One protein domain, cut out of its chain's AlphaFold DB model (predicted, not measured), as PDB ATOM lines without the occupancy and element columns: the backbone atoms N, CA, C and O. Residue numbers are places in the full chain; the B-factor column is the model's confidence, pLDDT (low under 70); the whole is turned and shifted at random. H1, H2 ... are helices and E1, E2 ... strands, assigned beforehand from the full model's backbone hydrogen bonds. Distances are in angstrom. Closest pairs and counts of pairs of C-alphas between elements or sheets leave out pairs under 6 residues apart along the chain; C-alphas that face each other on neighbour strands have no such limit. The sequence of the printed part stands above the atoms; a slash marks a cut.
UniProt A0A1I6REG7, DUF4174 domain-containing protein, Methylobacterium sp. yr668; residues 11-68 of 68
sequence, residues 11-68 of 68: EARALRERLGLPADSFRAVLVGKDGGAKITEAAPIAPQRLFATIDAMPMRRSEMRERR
ATOM      1  N   GLU A  11     255.701 176.352 155.670       91.19
ATOM      2  CA  GLU A  11     255.367 175.335 156.679       91.19
ATOM      3  C   GLU A  11     254.610 175.933 157.870       91.19
ATOM      4  O   GLU A  11     253.633 175.355 158.343       91.19
ATOM      5  N   ALA A  12     254.999 177.132 158.319       91.81
ATOM      6  CA  ALA A  12     254.311 177.843 159.394       91.81
ATOM      7  C   ALA A  12     252.909 178.307 158.975       91.81
ATOM      8  O   ALA A  12     251.978 178.227 159.776       91.81
ATOM      9  N   ARG A  13     252.730 178.748 157.719       93.12
ATOM     10  CA  ARG A  13     251.394 179.042 157.167       93.12
ATOM     11  C   ARG A  13     250.534 177.787 157.088       93.12
ATOM     12  O   ARG A  13     249.442 177.795 157.643       93.12
ATOM     13  N   ALA A  14     251.055 176.707 156.512       92.62
ATOM     14  CA  ALA A  14     250.331 175.443 156.390       92.62
ATOM     15  C   ALA A  14     249.934 174.867 157.760       92.62
ATOM     16  O   ALA A  14     248.824 174.367 157.933       92.62
ATOM     17  N   LEU A  15     250.813 174.971 158.766       91.75
ATOM     18  CA  LEU A  15     250.500 174.549 160.130       91.75
ATOM     19  C   LEU A  15     249.367 175.385 160.740       91.75
ATOM     20  O   LEU A  15     248.466 174.812 161.353       91.75
ATOM     21  N   ARG A  16     249.396 176.715 160.565       93.06
ATOM     22  CA  ARG A  16     248.324 177.601 161.038       93.06
ATOM     23  C   ARG A  16     247.005 177.314 160.336       93.06
ATOM     24  O   ARG A  16     246.004 177.158 161.021       93.06
ATOM     25  N   GLU A  17     247.007 177.174 159.013       93.62
ATOM     26  CA  GLU A  17     245.814 176.846 158.221       93.62
ATOM     27  C   GLU A  17     245.195 175.517 158.662       93.62
ATOM     28  O   GLU A  17     244.008 175.466 158.982       93.62
ATOM     29  N   ARG A  18     246.008 174.458 158.786       92.25
ATOM     30  CA  ARG A  18     245.551 173.134 159.238       92.25
ATOM     31  C   ARG A  18     244.914 173.165 160.630       92.25
ATOM     32  O   ARG A  18     244.035 172.358 160.915       92.25
ATOM     33  N   LEU A  19     245.379 174.058 161.499       92.69
ATOM     34  CA  LEU A  19     244.889 174.210 162.869       92.69
ATOM     35  C   LEU A  19     243.865 175.352 163.024       92.69
ATOM     36  O   LEU A  19     243.428 175.607 164.145       92.69
ATOM     37  N   GLY A  20     243.488 176.044 161.941       93.94
ATOM     38  CA  GLY A  20     242.560 177.182 161.973       93.94
ATOM     39  C   GLY A  20     243.059 178.374 162.799       93.94
ATOM     40  O   GLY A  20     242.266 179.045 163.457       93.94
ATOM     41  N   LEU A  21     244.373 178.616 162.828       93.94
ATOM     42  CA  LEU A  21     244.995 179.625 163.685       93.94
ATOM     43  C   LEU A  21     245.208 180.962 162.959       93.94
ATOM     44  O   LEU A  21     245.640 180.973 161.804       93.94
ATOM     45  N   PRO A  22     244.996 182.097 163.651       92.88
ATOM     46  CA  PRO A  22     245.341 183.413 163.126       92.88
ATOM     47  C   PRO A  22     246.857 183.559 162.936       92.88
ATOM     48  O   PRO A  22     247.655 182.967 163.665       92.88
ATOM     49  N   ALA A  23     247.262 184.365 161.955       89.94
ATOM     50  CA  ALA A  23     248.673 184.621 161.655       89.94
ATOM     51  C   ALA A  23     249.293 185.745 162.505       89.94
ATOM     52  O   ALA A  23     250.514 185.866 162.554       89.94
ATOM     53  N   ASP A  24     248.458 186.550 163.156       91.75
ATOM     54  CA  ASP A  24     248.794 187.834 163.775       91.75
ATOM     55  C   ASP A  24     248.575 187.860 165.297       91.75
ATOM     56  O   ASP A  24     248.688 188.909 165.926       91.75
ATOM     57  N   SER A  25     248.280 186.715 165.922       91.88
ATOM     58  CA  SER A  25     248.123 186.640 167.375       91.88
ATOM     59  C   SER A  25     248.676 185.354 167.973       91.88
ATOM     60  O   SER A  25     248.739 184.304 167.333       91.88
ATOM     61  N   PHE A  26     249.080 185.444 169.241       94.00
ATOM     62  CA  PHE A  26     249.579 184.303 169.995       94.00
ATOM     63  C   PHE A  26     248.487 183.246 170.172       94.00
ATOM     64  O   PHE A  26     247.358 183.562 170.558       94.00
ATOM     65  N   ARG A  27     248.834 181.978 169.941       95.75
ATOM     66  CA  ARG A  27     248.000 180.828 170.288       95.75
ATOM     67  C   ARG A  27     248.858 179.708 170.856       95.75
ATOM     68  O   ARG A  27     249.871 179.344 170.267       95.75
ATOM     69  N   ALA A  28     248.410 179.132 171.965       96.12
ATOM     70  CA  ALA A  28     248.930 177.879 172.492       96.12
ATOM     71  C   ALA A  28     247.959 176.751 172.130       96.12
ATOM     72  O   ALA A  28     246.761 176.851 172.395       96.12
ATOM     73  N   VAL A  29     248.467 175.683 171.510       95.88
ATOM     74  CA  VAL A  29     247.642 174.562 171.041       95.88
ATOM     75  C   VAL A  29     248.213 173.244 171.544       95.88
ATOM     76  O   VAL A  29     249.372 172.928 171.282       95.88
ATOM     77  N   LEU A  30     247.390 172.452 172.233       95.06
ATOM     78  CA  LEU A  30     247.705 171.052 172.516       95.06
ATOM     79  C   LEU A  30     247.228 170.211 171.333       95.06
ATOM     80  O   LEU A  30     246.025 170.122 171.096       95.06
ATOM     81  N   VAL A  31     248.148 169.573 170.614       92.56
ATOM     82  CA  VAL A  31     247.829 168.695 169.479       92.56
ATOM     83  C   VAL A  31     247.965 167.233 169.904       92.56
ATOM     84  O   VAL A  31     248.971 166.841 170.494       92.56
ATOM     85  N   GLY A  32     246.943 166.423 169.629       88.75
ATOM     86  CA  GLY A  32     246.970 164.985 169.896       88.75
ATOM     87  C   GLY A  32     247.847 164.213 168.906       88.75
ATOM     88  O   GLY A  32     248.208 164.720 167.846       88.75
ATOM     89  N   LYS A  33     248.157 162.941 169.208       85.44
ATOM     90  CA  LYS A  33     248.879 162.063 168.259       85.44
ATOM     91  C   LYS A  33     248.081 161.786 166.970       85.44
ATOM     92  O   LYS A  33     248.670 161.380 165.979       85.44
ATOM     93  N   ASP A  34     246.774 162.048 166.973       86.19
ATOM     94  CA  ASP A  34     245.889 162.020 165.801       86.19
ATOM     95  C   ASP A  34     245.978 163.288 164.928       86.19
ATOM     96  O   ASP A  34     245.318 163.377 163.898       86.19
ATOM     97  N   GLY A  35     246.779 164.280 165.333       86.25
ATOM     98  CA  GLY A  35     246.940 165.550 164.626       86.25
ATOM     99  C   GLY A  35     245.837 166.575 164.904       86.25
ATOM    100  O   GLY A  35     245.925 167.698 164.413       86.25
ATOM    101  N   GLY A  36     244.826 166.229 165.709       89.44
ATOM    102  CA  GLY A  36     243.740 167.137 166.070       89.44
ATOM    103  C   GLY A  36     244.095 168.041 167.250       89.44
ATOM    104  O   GLY A  36     244.671 167.583 168.242       89.44
ATOM    105  N   ALA A  37     243.696 169.315 167.182       93.75
ATOM    106  CA  ALA A  37     243.763 170.230 168.320       93.75
ATOM    107  C   ALA A  37     242.820 169.762 169.446       93.75
ATOM    108  O   ALA A  37     241.661 169.428 169.206       93.75
ATOM    109  N   LYS A  38     243.328 169.711 170.679       94.69
ATOM    110  CA  LYS A  38     242.594 169.313 171.896       94.69
ATOM    111  C   LYS A  38     242.318 170.497 172.817       94.69
ATOM    112  O   LYS A  38     241.338 170.491 173.552       94.69
ATOM    113  N   ILE A  39     243.191 171.499 172.767       95.50
ATOM    114  CA  ILE A  39     243.067 172.790 173.442       95.50
ATOM    115  C   ILE A  39     243.596 173.842 172.473       95.50
ATOM    116  O   ILE A  39     244.639 173.609 171.862       95.50
ATOM    117  N   THR A  40     242.933 174.991 172.398       96.56
ATOM    118  CA  THR A  40     243.430 176.192 171.722       96.56
ATOM    119  C   THR A  40     243.164 177.380 172.634       96.56
ATOM    120  O   THR A  40     242.011 177.669 172.931       96.56
ATOM    121  N   GLU A  41     244.219 178.061 173.075       97.31
ATOM    122  CA  GLU A  41     244.133 179.193 174.004       97.31
ATOM    123  C   GLU A  41     244.862 180.416 173.444       97.31
ATOM    124  O   GLU A  41     245.887 180.294 172.770       97.31
ATOM    125  N   ALA A  42     244.350 181.610 173.749       96.56
ATOM    126  CA  ALA A  42     244.983 182.888 173.397       96.56
ATOM    127  C   ALA A  42     246.059 183.338 174.407       96.56
ATOM    128  O   ALA A  42     246.664 184.392 174.240       96.56
ATOM    129  N   ALA A  43     246.308 182.530 175.439       96.31
ATOM    130  CA  ALA A  43     247.317 182.727 176.475       96.31
ATOM    131  C   ALA A  43     248.025 181.388 176.769       96.31
ATOM    132  O   ALA A  43     247.552 180.340 176.315       96.31
ATOM    133  N   PRO A  44     249.166 181.380 177.486       96.88
ATOM    134  CA  PRO A  44     249.807 180.135 177.898       96.88
ATOM    135  C   PRO A  44     248.824 179.203 178.620       96.88
ATOM    136  O   PRO A  44     248.080 179.632 179.501       96.88
ATOM    137  N   ILE A  45     248.823 177.919 178.252       97.50
ATOM    138  CA  ILE A  45     247.928 176.932 178.866       97.50
ATOM    139  C   ILE A  45     248.396 176.681 180.302       97.50
ATOM    140  O   ILE A  45     249.534 176.266 180.525       97.50
ATOM    141  N   ALA A  46     247.505 176.894 181.271       97.00
ATOM    142  CA  ALA A  46     247.787 176.591 182.668       97.00
ATOM    143  C   ALA A  46     248.146 175.098 182.836       97.00
ATOM    144  O   ALA A  46     247.419 174.243 182.311       97.00
ATOM    145  N   PRO A  47     249.204 174.752 183.595       96.94
ATOM    146  CA  PRO A  47     249.647 173.366 183.750       96.94
ATOM    147  C   PRO A  47     248.527 172.408 184.171       96.94
ATOM    148  O   PRO A  47     248.397 171.319 183.621       96.94
ATOM    149  N   GLN A  48     247.656 172.834 185.089       96.19
ATOM    150  CA  GLN A  48     246.543 172.024 185.588       96.19
ATOM    151  C   GLN A  48     245.555 171.669 184.470       96.19
ATOM    152  O   GLN A  48     245.111 170.526 184.374       96.19
ATOM    153  N   ARG A  49     245.239 172.626 183.588       96.12
ATOM    154  CA  ARG A  49     244.344 172.404 182.445       96.12
ATOM    155  C   ARG A  49     244.991 171.500 181.401       96.12
ATOM    156  O   ARG A  49     244.315 170.625 180.854       96.12
ATOM    157  N   LEU A  50     246.284 171.702 181.150       95.75
ATOM    158  CA  LEU A  50     247.068 170.873 180.241       95.75
ATOM    159  C   LEU A  50     247.046 169.406 180.690       95.75
ATOM    160  O   LEU A  50     246.612 168.544 179.927       95.75
ATOM    161  N   PHE A  51     247.436 169.132 181.939       94.44
ATOM    162  CA  PHE A  51     247.491 167.771 182.479       94.44
ATOM    163  C   PHE A  51     246.111 167.121 182.570       94.44
ATOM    164  O   PHE A  51     245.943 166.012 182.074       94.44
ATOM    165  N   ALA A  52     245.098 167.833 183.077       94.06
ATOM    166  CA  ALA A  52     243.738 167.301 183.152       94.06
ATOM    167  C   ALA A  52     243.194 166.876 181.776       94.06
ATOM    168  O   ALA A  52     242.499 165.867 181.659       94.06
ATOM    169  N   THR A  53     243.530 167.626 180.722       94.00
ATOM    170  CA  THR A  53     243.109 167.288 179.357       94.00
ATOM    171  C   THR A  53     243.871 166.079 178.824       94.00
ATOM    172  O   THR A  53     243.253 165.181 178.261       94.00
ATOM    173  N   ILE A  54     245.192 166.026 179.029       92.31
ATOM    174  CA  ILE A  54     246.039 164.896 178.613       92.31
ATOM    175  C   ILE A  54     245.606 163.598 179.307       92.31
ATOM    176  O   ILE A  54     245.489 162.564 178.649       92.31
ATOM    177  N   ASP A  55     245.317 163.639 180.606       88.75
ATOM    178  CA  ASP A  55     244.934 162.455 181.383       88.75
ATOM    179  C   ASP A  55     243.549 161.907 181.004       88.75
ATOM    180  O   ASP A  55     243.285 160.705 181.124       88.75
ATOM    181  N   ALA A  56     242.672 162.762 180.472       87.50
ATOM    182  CA  ALA A  56     241.398 162.343 179.899       87.50
ATOM    183  C   ALA A  56     241.553 161.632 178.539       87.50
ATOM    184  O   ALA A  56     240.614 160.967 178.093       87.50
ATOM    185  N   MET A  57     242.710 161.736 177.871       87.25
ATOM    186  CA  MET A  57     242.906 161.145 176.546       87.25
ATOM    187  C   MET A  57     243.033 159.608 176.623       87.25
ATOM    188  O   MET A  57     243.795 159.087 177.444       87.25
ATOM    189  N   PRO A  58     242.372 158.850 175.721       73.31
ATOM    190  CA  PRO A  58     242.346 157.377 175.750       73.31
ATOM    191  C   PRO A  58     243.735 156.728 175.734       73.31
ATOM    192  O   PRO A  58     243.968 155.698 176.358       73.31
ATOM    193  N   MET A  59     244.675 157.373 175.051       69.00
ATOM    194  CA  MET A  59     246.050 156.918 174.901       69.00
ATOM    195  C   MET A  59     246.860 156.977 176.204       69.00
ATOM    196  O   MET A  59     247.688 156.105 176.451       69.00
ATOM    197  N   ARG A  60     246.602 157.953 177.087       67.81
ATOM    198  CA  ARG A  60     247.237 157.984 178.415       67.81
ATOM    199  C   ARG A  60     246.841 156.742 179.215       67.81
ATOM    200  O   ARG A  60     247.663 156.148 179.905       67.81
ATOM    201  N   ARG A  61     245.585 156.306 179.070       62.34
ATOM    202  CA  ARG A  61     245.056 155.102 179.723       62.34
ATOM    203  C   ARG A  61     245.658 153.813 179.149       62.34
ATOM    204  O   ARG A  61     245.860 152.872 179.912       62.34
ATOM    205  N   SER A  62     245.968 153.758 177.849       63.12
ATOM    206  CA  SER A  62     246.640 152.598 177.240       63.12
ATOM    207  C   SER A  62     248.122 152.514 177.619       63.12
ATOM    208  O   SER A  62     248.568 151.439 177.998       63.12
ATOM    209  N   GLU A  63     248.853 153.635 177.649       62.59
ATOM    210  CA  GLU A  63     250.256 153.674 178.108       62.59
ATOM    211  C   GLU A  63     250.399 153.229 179.578       62.59
ATOM    212  O   GLU A  63     251.384 152.595 179.947       62.59
ATOM    213  N   MET A  64     249.408 153.527 180.429       62.62
ATOM    214  CA  MET A  64     249.369 153.046 181.821       62.62
ATOM    215  C   MET A  64     249.076 151.540 181.921       62.62
ATOM    216  O   MET A  64     249.503 150.903 182.880       62.62
ATOM    217  N   ARG A  65     248.362 150.962 180.943       64.81
ATOM    218  CA  ARG A  65     248.119 149.511 180.852       64.81
ATOM    219  C   ARG A  65     249.317 148.745 180.297       64.81
ATOM    220  O   ARG A  65     249.546 147.639 180.753       64.81
ATOM    221  N   GLU A  66     250.053 149.313 179.344       63.53
ATOM    222  CA  GLU A  66     251.240 148.685 178.733       63.53
ATOM    223  C   GLU A  66     252.481 148.707 179.636       63.53
ATOM    224  O   GLU A  66     253.420 147.954 179.412       63.53
ATOM    225  N   ARG A  67     252.502 149.568 180.662       58.47
ATOM    226  CA  ARG A  67     253.586 149.645 181.659       58.47
ATOM    227  C   ARG A  67     253.379 148.723 182.873       58.47
ATOM    228  O   ARG A  67     254.134 148.841 183.837       58.47
ATOM    229  N   ARG A  68     252.356 147.864 182.852       52.91
ATOM    230  CA  ARG A  68     252.105 146.800 183.835       52.91
ATOM    231  C   ARG A  68     252.520 145.460 183.256       52.91
ATOM    232  O   ARG A  68     253.046 144.655 184.048       52.91
TER     233      ARG A  68
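Overview. This is residues 11 to 68 of the 68 residues of the protein "DUF4174 domain-containing protein" of Methylobacterium sp. yr668 (UniProt A0A1I6REG7). Picture a small, loosely assembled chain with a two-stranded hairpin, E1 and E2, in its middle, helix H1 set off to one side and helix H2 near the hairpin on the other. Beyond H2, residues 60 to 68 stick out as an arm, of which 60 to 66 belong to H3. The 58 printed residues include three named helices and two named strands, in the order H1 E1 E2 H2 H3; the sheet E1 - E2 is antiparallel and the class is mixed, helices and strands. The whole is loose, with a radius of gyration of the C-alphas of 13.7 A, and flat, spanning 45 by 23 by 12 A.

Along the chain. Find C-alpha 11 at (255.367, 175.335, 156.679); from there H1 runs through residues 11 to 18, 10.4 A long. Next come E1, residues 28 to 31, 9.7 A, and E2, residues 37 to 41, 10.6 A. H2, residues 47 to 55, begins with C-alpha 47 at (249.647, 173.366, 183.750) and is 12.1 A long. H3, residues 58 to 66, 12.8 A, ends with C-alpha 66 at (251.240, 148.685, 178.733).

Arrangement. Look first at the hairpin E1 and E2, antiparallel at 173 degrees, where N 38 and O 30 are 2.8 A apart and N 28 and O 41 are 2.9 A apart, within hydrogen-bond range. H1 is apart from E2, H2 and H3. The closest C-alphas of E2 and H2, Lys 38 and Thr 53, are 7.7 A apart. H2 and H3 are close but not clearly touching, the closest C-alphas being those of Ile 54 and Arg 60, 7.0 A apart; they run the same way at a steep tilt of 69 degrees, only just short of about perpendicular. In H1, H2 and H3 every O i to N i+4 pair is within hydrogen-bond range.

Size, cuts and confidence. The two C-alphas farthest apart, those of Asp 24 and Arg 68, are 45.8 A apart. The printed part has no cut, and no link is long. Confidence is low at residues 59 to 68, with pLDDT under 70.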